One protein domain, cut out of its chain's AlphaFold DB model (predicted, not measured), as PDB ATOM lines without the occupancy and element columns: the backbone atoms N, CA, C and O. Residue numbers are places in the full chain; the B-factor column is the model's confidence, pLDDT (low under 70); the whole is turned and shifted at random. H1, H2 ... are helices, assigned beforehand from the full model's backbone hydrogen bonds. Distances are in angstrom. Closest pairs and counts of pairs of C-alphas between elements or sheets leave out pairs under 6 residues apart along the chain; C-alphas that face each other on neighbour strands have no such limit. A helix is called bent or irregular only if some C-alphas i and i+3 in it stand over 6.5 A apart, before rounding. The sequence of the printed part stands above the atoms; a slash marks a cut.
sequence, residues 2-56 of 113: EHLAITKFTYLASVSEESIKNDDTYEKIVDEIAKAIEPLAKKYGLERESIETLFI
ATOM      1  N   GLU A   2     -42.191  -3.959 -28.958       87.44
ATOM      2  CA  GLU A   2     -40.911  -4.618 -29.214       87.44
ATOM      3  C   GLU A   2     -40.698  -4.705 -30.727       87.44
ATOM      4  O   GLU A   2     -41.657  -4.871 -31.483       87.44
ATOM      5  N   HIS A   3     -39.454  -4.541 -31.168       91.81
ATOM      6  CA  HIS A   3     -39.069  -4.610 -32.574       91.81
ATOM      7  C   HIS A   3     -38.013  -5.703 -32.740       91.81
ATOM      8  O   HIS A   3     -37.068  -5.765 -31.955       91.81
ATOM      9  N   LEU A   4     -38.150  -6.531 -33.775       90.75
ATOM     10  CA  LEU A   4     -37.107  -7.465 -34.189       90.75
ATOM     11  C   LEU A   4     -36.109  -6.731 -35.091       90.75
ATOM     12  O   LEU A   4     -36.503  -6.135 -36.095       90.75
ATOM     13  N   ALA A   5     -34.823  -6.782 -34.749       90.81
ATOM     14  CA  ALA A   5     -33.752  -6.230 -35.571       90.81
ATOM     15  C   ALA A   5     -33.026  -7.353 -36.321       90.81
ATOM     16  O   ALA A   5     -32.551  -8.304 -35.707       90.81
ATOM     17  N   ILE A   6     -32.898  -7.216 -37.643       88.62
ATOM     18  CA  ILE A   6     -32.134  -8.141 -38.492       88.62
ATOM     19  C   ILE A   6     -30.898  -7.401 -38.997       88.62
ATOM     20  O   ILE A   6     -31.012  -6.425 -39.737       88.62
ATOM     21  N   THR A   7     -29.712  -7.874 -38.610       87.75
ATOM     22  CA  THR A   7     -28.429  -7.316 -39.063       87.75
ATOM     23  C   THR A   7     -27.743  -8.317 -39.984       87.75
ATOM     24  O   THR A   7     -27.480  -9.444 -39.576       87.75
ATOM     25  N   LYS A   8     -27.446  -7.913 -41.226       87.38
ATOM     26  CA  LYS A   8     -26.775  -8.755 -42.226       87.38
ATOM     27  C   LYS A   8     -25.350  -8.261 -42.464       87.38
ATOM     28  O   LYS A   8     -25.146  -7.079 -42.730       87.38
ATOM     29  N   PHE A   9     -24.386  -9.174 -42.421       86.56
ATOM     30  CA  PHE A   9     -23.012  -8.926 -42.855       86.56
ATOM     31  C   PHE A   9     -22.782  -9.660 -44.170       86.56
ATOM     32  O   PHE A   9     -23.080 -10.848 -44.270       86.56
ATOM     33  N   THR A  10     -22.250  -8.968 -45.175       88.88
ATOM     34  CA  THR A  10     -21.961  -9.570 -46.479       88.88
ATOM     35  C   THR A  10     -20.504  -9.361 -46.842       88.88
ATOM     36  O   THR A  10     -20.004  -8.237 -46.832       88.88
ATOM     37  N   TYR A  11     -19.839 -10.459 -47.192       89.06
ATOM     38  CA  TYR A  11     -18.442 -10.492 -47.598       89.06
ATOM     39  C   TYR A  11     -18.348 -11.021 -49.029       89.06
ATOM     40  O   TYR A  11     -19.118 -11.891 -49.425       89.06
ATOM     41  N   LEU A  12     -17.416 -10.478 -49.812       90.00
ATOM     42  CA  LEU A  12     -17.251 -10.813 -51.226       90.00
ATOM     43  C   LEU A  12     -15.778 -11.076 -51.539       90.00
ATOM     44  O   LEU A  12     -14.931 -10.192 -51.370       90.00
ATOM     45  N   ALA A  13     -15.490 -12.259 -52.072       89.25
ATOM     46  CA  ALA A  13     -14.155 -12.683 -52.473       89.25
ATOM     47  C   ALA A  13     -14.180 -13.349 -53.857       89.25
ATOM     48  O   ALA A  13     -15.192 -13.913 -54.267       89.25
ATOM     49  N   SER A  14     -13.049 -13.294 -54.567       89.44
ATOM     50  CA  SER A  14     -12.806 -14.206 -55.688       89.44
ATOM     51  C   SER A  14     -12.286 -15.521 -55.142       89.44
ATOM     52  O   SER A  14     -11.344 -15.527 -54.352       89.44
ATOM     53  N   VAL A  15     -12.865 -16.615 -55.615       89.12
ATOM     54  CA  VAL A  15     -12.435 -17.983 -55.320       89.12
ATOM     55  C   VAL A  15     -12.241 -18.735 -56.633       89.12
ATOM     56  O   VAL A  15     -12.889 -18.412 -57.632       89.12
ATOM     57  N   SER A  16     -11.322 -19.699 -56.662       87.38
ATOM     58  CA  SER A  16     -11.116 -20.536 -57.847       87.38
ATOM     59  C   SER A  16     -12.208 -21.608 -57.950       87.38
ATOM     60  O   SER A  16     -12.806 -21.993 -56.946       87.38
ATOM     61  N   GLU A  17     -12.439 -22.143 -59.154       85.88
ATOM     62  CA  GLU A  17     -13.337 -23.298 -59.324       85.88
ATOM     63  C   GLU A  17     -12.893 -24.514 -58.507       85.88
ATOM     64  O   GLU A  17     -13.731 -25.287 -58.057       85.88
ATOM     65  N   GLU A  18     -11.588 -24.701 -58.324       82.81
ATOM     66  CA  GLU A  18     -11.049 -25.802 -57.524       82.81
ATOM     67  C   GLU A  18     -11.450 -25.667 -56.052       82.81
ATOM     68  O   GLU A  18     -11.871 -26.648 -55.449       82.81
ATOM     69  N   SER A  19     -11.415 -24.449 -55.497       79.12
ATOM     70  CA  SER A  19     -11.891 -24.177 -54.135       79.12
ATOM     71  C   SER A  19     -13.401 -24.344 -53.977       79.12
ATOM     72  O   SER A  19     -13.850 -24.584 -52.864       79.12
ATOM     73  N   ILE A  20     -14.171 -24.204 -55.062       82.19
ATOM     74  CA  ILE A  20     -15.618 -24.465 -55.064       82.19
ATOM     75  C   ILE A  20     -15.891 -25.970 -55.137       82.19
ATOM     76  O   ILE A  20     -16.756 -26.455 -54.432       82.19
ATOM     77  N   LYS A  21     -15.171 -26.712 -55.991       81.38
ATOM     78  CA  LYS A  21     -15.361 -28.166 -56.179       81.38
ATOM     79  C   LYS A  21     -14.845 -28.989 -55.001       81.38
ATOM     80  O   LYS A  21     -15.270 -30.123 -54.807       81.38
ATOM     81  N   ASN A  22     -13.873 -28.453 -54.273       76.81
ATOM     82  CA  ASN A  22     -13.380 -29.024 -53.034       76.81
ATOM     83  C   ASN A  22     -14.147 -28.368 -51.880       76.81
ATOM     84  O   ASN A  22     -13.599 -27.482 -51.218       76.81
ATOM     85  N   ASP A  23     -15.418 -28.776 -51.724       63.06
ATOM     86  CA  ASP A  23     -16.441 -28.217 -50.814       63.06
ATOM     87  C   ASP A  23     -15.860 -27.813 -49.445       63.06
ATOM     88  O   ASP A  23     -16.083 -26.716 -48.932       63.06
ATOM     89  N   ASP A  24     -14.965 -28.646 -48.924       70.69
ATOM     90  CA  ASP A  24     -14.259 -28.468 -47.665       70.69
ATOM     91  C   ASP A  24     -13.486 -27.147 -47.506       70.69
ATOM     92  O   ASP A  24     -13.300 -26.684 -46.382       70.69
ATOM     93  N   THR A  25     -12.932 -26.562 -48.572       78.69
ATOM     94  CA  THR A  25     -11.950 -25.470 -48.417       78.69
ATOM     95  C   THR A  25     -12.622 -24.149 -48.069       78.69
ATOM     96  O   THR A  25     -12.191 -23.463 -47.141       78.69
ATOM     97  N   TYR A  26     -13.671 -23.778 -48.803       83.81
ATOM     98  CA  TYR A  26     -14.368 -22.518 -48.551       83.81
ATOM     99  C   TYR A  26     -15.279 -22.617 -47.325       83.81
ATOM    100  O   TYR A  26     -15.332 -21.680 -46.528       83.81
ATOM    101  N   GLU A  27     -15.925 -23.767 -47.115       84.38
ATOM    102  CA  GLU A  27     -16.751 -24.005 -45.928       84.38
ATOM    103  C   GLU A  27     -15.940 -23.889 -44.632       84.38
ATOM    104  O   GLU A  27     -16.381 -23.222 -43.700       84.38
ATOM    105  N   LYS A  28     -14.703 -24.411 -44.593       88.50
ATOM    106  CA  LYS A  28     -13.805 -24.243 -43.434       88.50
ATOM    107  C   LYS A  28     -13.518 -22.774 -43.121       88.50
ATOM    108  O   LYS A  28     -13.521 -22.397 -41.952       88.50
ATOM    109  N   ILE A  29     -13.309 -21.940 -44.142       89.12
ATOM    110  CA  ILE A  29     -13.094 -20.495 -43.956       89.12
ATOM    111  C   ILE A  29     -14.346 -19.849 -43.351       89.12
ATOM    112  O   ILE A  29     -14.249 -19.067 -42.403       89.12
ATOM    113  N   VAL A  30     -15.525 -20.182 -43.880       90.06
ATOM    114  CA  VAL A  30     -16.805 -19.672 -43.375       90.06
ATOM    115  C   VAL A  30     -17.032 -20.102 -41.921       90.06
ATOM    116  O   VAL A  30     -17.394 -19.267 -41.090       90.06
ATOM    117  N   ASP A  31     -16.740 -21.357 -41.587       90.62
ATOM    118  CA  ASP A  31     -16.834 -21.894 -40.228       90.62
ATOM    119  C   ASP A  31     -15.870 -21.212 -39.252       90.62
ATOM    120  O   ASP A  31     -16.230 -20.932 -38.106       90.62
ATOM    121  N   GLU A  32     -14.635 -20.937 -39.672       93.19
ATOM    122  CA  GLU A  32     -13.662 -20.206 -38.857       93.19
ATOM    123  C   GLU A  32     -14.129 -18.774 -38.571       93.19
ATOM    124  O   GLU A  32     -14.072 -18.319 -37.423       93.19
ATOM    125  N   ILE A  33     -14.667 -18.087 -39.583       93.12
ATOM    126  CA  ILE A  33     -15.264 -16.756 -39.423       93.12
ATOM    127  C   ILE A  33     -16.459 -16.821 -38.462       93.12
ATOM    128  O   ILE A  33     -16.559 -15.997 -37.549       93.12
ATOM    129  N   ALA A  34     -17.341 -17.810 -38.619       92.25
ATOM    130  CA  ALA A  34     -18.503 -18.000 -37.756       92.25
ATOM    131  C   ALA A  34     -18.092 -18.207 -36.291       92.25
ATOM    132  O   ALA A  34     -18.582 -17.502 -35.407       92.25
ATOM    133  N   LYS A  35     -17.115 -19.087 -36.035       93.75
ATOM    134  CA  LYS A  35     -16.563 -19.343 -34.692       93.75
ATOM    135  C   LYS A  35     -15.969 -18.094 -34.046       93.75
ATOM    136  O   LYS A  35     -16.026 -17.965 -32.824       93.75
ATOM    137  N   ALA A  36     -15.408 -17.179 -34.836       94.31
ATOM    138  CA  ALA A  36     -14.872 -15.919 -34.333       94.31
ATOM    139  C   ALA A  36     -15.970 -14.878 -34.041       94.31
ATOM    140  O   ALA A  36     -15.898 -14.166 -33.037       94.31
ATOM    141  N   ILE A  37     -16.990 -14.782 -34.901       92.69
ATOM    142  CA  ILE A  37     -18.040 -13.756 -34.808       92.69
ATOM    143  C   ILE A  37     -19.127 -14.137 -33.799       92.69
ATOM    144  O   ILE A  37     -19.625 -13.268 -33.085       92.69
ATOM    145  N   GLU A  38     -19.498 -15.411 -33.694       93.62
ATOM    146  CA  GLU A  38     -20.601 -15.855 -32.837       93.62
ATOM    147  C   GLU A  38     -20.444 -15.484 -31.356       93.62
ATOM    148  O   GLU A  38     -21.402 -14.955 -30.786       93.62
ATOM    149  N   PRO A  39     -19.283 -15.692 -30.701       94.56
ATOM    150  CA  PRO A  39     -19.108 -15.276 -29.311       94.56
ATOM    151  C   PRO A  39     -19.263 -13.761 -29.138       94.56
ATOM    152  O   PRO A  39     -19.822 -13.299 -28.141       94.56
ATOM    153  N   LEU A  40     -18.800 -12.983 -30.122       94.00
ATOM    154  CA  LEU A  40     -18.935 -11.530 -30.124       94.00
ATOM    155  C   LEU A  40     -20.398 -11.109 -30.299       94.00
ATOM    156  O   LEU A  40     -20.864 -10.251 -29.558       94.00
ATOM    157  N   ALA A  41     -21.128 -11.723 -31.228       93.31
ATOM    158  CA  ALA A  41     -22.548 -11.460 -31.450       93.31
ATOM    159  C   ALA A  41     -23.380 -11.786 -30.195       93.31
ATOM    160  O   ALA A  41     -24.136 -10.936 -29.714       93.31
ATOM    161  N   LYS A  42     -23.146 -12.958 -29.585       93.56
ATOM    162  CA  LYS A  42     -23.822 -13.394 -28.352       93.56
ATOM    163  C   LYS A  42     -23.602 -12.436 -27.183       93.56
ATOM    164  O   LYS A  42     -24.529 -12.198 -26.414       93.56
ATOM    165  N   LYS A  43     -22.414 -11.826 -27.065       96.75
ATOM    166  CA  LYS A  43     -22.123 -10.801 -26.043       96.75
ATOM    167  C   LYS A  43     -23.098  -9.614 -26.096       96.75
ATOM    168  O   LYS A  43     -23.337  -8.986 -25.069       96.75
ATOM    169  N   TYR A  44     -23.652  -9.313 -27.270       94.69
ATOM    170  CA  TYR A  44     -24.613  -8.228 -27.485       94.69
ATOM    171  C   TYR A  44     -26.058  -8.725 -27.652       94.69
ATOM    172  O   TYR A  44     -26.909  -7.966 -28.106       94.69
ATOM    173  N   GLY A  45     -26.349  -9.980 -27.286       93.31
ATOM    174  CA  GLY A  45     -27.694 -10.555 -27.377       93.31
ATOM    175  C   GLY A  45     -28.154 -10.855 -28.806       93.31
ATOM    176  O   GLY A  45     -29.352 -10.978 -29.039       93.31
ATOM    177  N   LEU A  46     -27.225 -10.946 -29.763       92.94
ATOM    178  CA  LEU A  46     -27.525 -11.364 -31.129       92.94
ATOM    179  C   LEU A  46     -27.321 -12.872 -31.268       92.94
ATOM    180  O   LEU A  46     -26.282 -13.411 -30.878       92.94
ATOM    181  N   GLU A  47     -28.298 -13.533 -31.877       90.56
ATOM    182  CA  GLU A  47     -28.241 -14.951 -32.212       90.56
ATOM    183  C   GLU A  47     -28.078 -15.126 -33.722       90.56
ATOM    184  O   GLU A  47     -28.581 -14.339 -34.526       90.56
ATOM    185  N   ARG A  48     -27.315 -16.150 -34.111       90.56
ATOM    186  CA  ARG A  48     -27.104 -16.495 -35.514       90.56
ATOM    187  C   ARG A  48     -28.243 -17.395 -35.976       90.56
ATOM    188  O   ARG A  48     -28.327 -18.525 -35.505       90.56
ATOM    189  N   GLU A  49     -29.016 -16.923 -36.948       90.31
ATOM    190  CA  GLU A  49     -30.078 -17.717 -37.579       90.31
ATOM    191  C   GLU A  49     -29.536 -18.616 -38.702       90.31
ATOM    192  O   GLU A  49     -29.703 -19.832 -38.668       90.31
ATOM    193  N   SER A  50     -28.820 -18.045 -39.676       88.38
ATOM    194  CA  SER A  50     -28.236 -18.786 -40.803       88.38
ATOM    195  C   SER A  50     -26.910 -18.181 -41.272       88.38
ATOM    196  O   SER A  50     -26.578 -17.033 -40.962       88.38
ATOM    197  N   ILE A  51     -26.139 -18.975 -42.021       87.88
ATOM    198  CA  ILE A  51     -25.034 -18.511 -42.865       87.88
ATOM    199  C   ILE A  51     -25.273 -19.085 -44.255       87.88
ATOM    200  O   ILE A  51     -25.443 -20.291 -44.407       87.88
ATOM    201  N   GLU A  52     -25.277 -18.218 -45.261       87.62
ATOM    202  CA  GLU A  52     -25.504 -18.590 -46.654       87.62
ATOM    203  C   GLU A  52     -24.300 -18.164 -47.491       87.62
ATOM    204  O   GLU A  52     -23.811 -17.037 -47.375       87.62
ATOM    205  N   THR A  53     -23.819 -19.072 -48.339       88.56
ATOM    206  CA  THR A  53     -22.775 -18.794 -49.328       88.56
ATOM    207  C   THR A  53     -23.356 -18.973 -50.720       88.56
ATOM    208  O   THR A  53     -23.961 -19.999 -51.017       88.56
ATOM    209  N   LEU A  54     -23.129 -17.987 -51.588       88.31
ATOM    210  CA  LEU A  54     -23.478 -18.057 -53.000       88.31
ATOM    211  C   LEU A  54     -22.213 -17.943 -53.853       88.31
ATOM    212  O   LEU A  54     -21.448 -16.987 -53.720       88.31
ATOM    213  N   PHE A  55     -22.030 -18.890 -54.772       88.75
ATOM    214  CA  PHE A  55     -20.955 -18.854 -55.758       88.75
ATOM    215  C   PHE A  55     -21.486 -18.335 -57.094       88.75
ATOM    216  O   PHE A  55     -22.350 -18.949 -57.716       88.75
ATOM    217  N   ILE A  56     -20.951 -17.199 -57.548       89.12
ATOM    218  CA  ILE A  56     -21.352 -16.547 -58.799       89.12
ATOM    219  C   ILE A  56     -20.199 -16.627 -59.801       89.12
ATOM    220  O   ILE A  56     -19.057 -16.286 -59.485       89.12
TER     221      ILE A  56
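What this domain is: This is residues 2 to 56 of the 113 residues of an uncharacterized protein of Beggiatoa sp. PS (UniProt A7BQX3). A long helix, H2, runs along most of a rod-like outline, with the short helix H1 making a corner at its first end and two long stretches without a named element, residues 2 to 16 and 44 to 56, completing the three passes. The first stretch runs one way along the rod, H2 comes back, and the last stretch folds back again. The printed part has 55 residues with two named helices, H1 then H2, and no named strand; the class is all helix, though under half of the residues, 26 of 55, are in named elements. The whole is loose, with a radius of gyration of the C-alphas of 13.7 A and spans of 45 by 21 by 15 A.

How they stand to each other: Past residues 2 to 16 you reach H1, residues 17 to 21, and after a tight link of 1 residue H2, residues 23 to 43. The two only just touch, with 3 pairs of C-alphas within 8 A, and only at the corner by their link. Look at the closest pair, the C-alphas of Ser 19 and Thr 25, 5.9 A apart; H2 touches H1 with residues 25 to 26 alone. In H1 every O i to N i+4 pair is within hydrogen-bond range; in H2, 14 of 17 are.

Where its parts are: Find C-alpha 17 at (-13.337, -23.298, -59.324), where H1 begins. H2 starts at C-alpha 23, (-16.441, -28.217, -50.814), and runs 30.8 A to C-alpha 43 at (-22.123, -10.801, -26.043). It has a kink of 28 degrees near residue 37 and is irregular, but only just: C-alphas 36 and 39 are 6.6 A apart.

The domain as a whole: The two C-alphas farthest apart, of Glu 2 and Glu 18, are 46.3 A apart. Residues 40 to 45, of which 40 to 43 belong to H2, stand free. The printed part has no cut, and its mean pLDDT is 88.3, with residue 23 under 70.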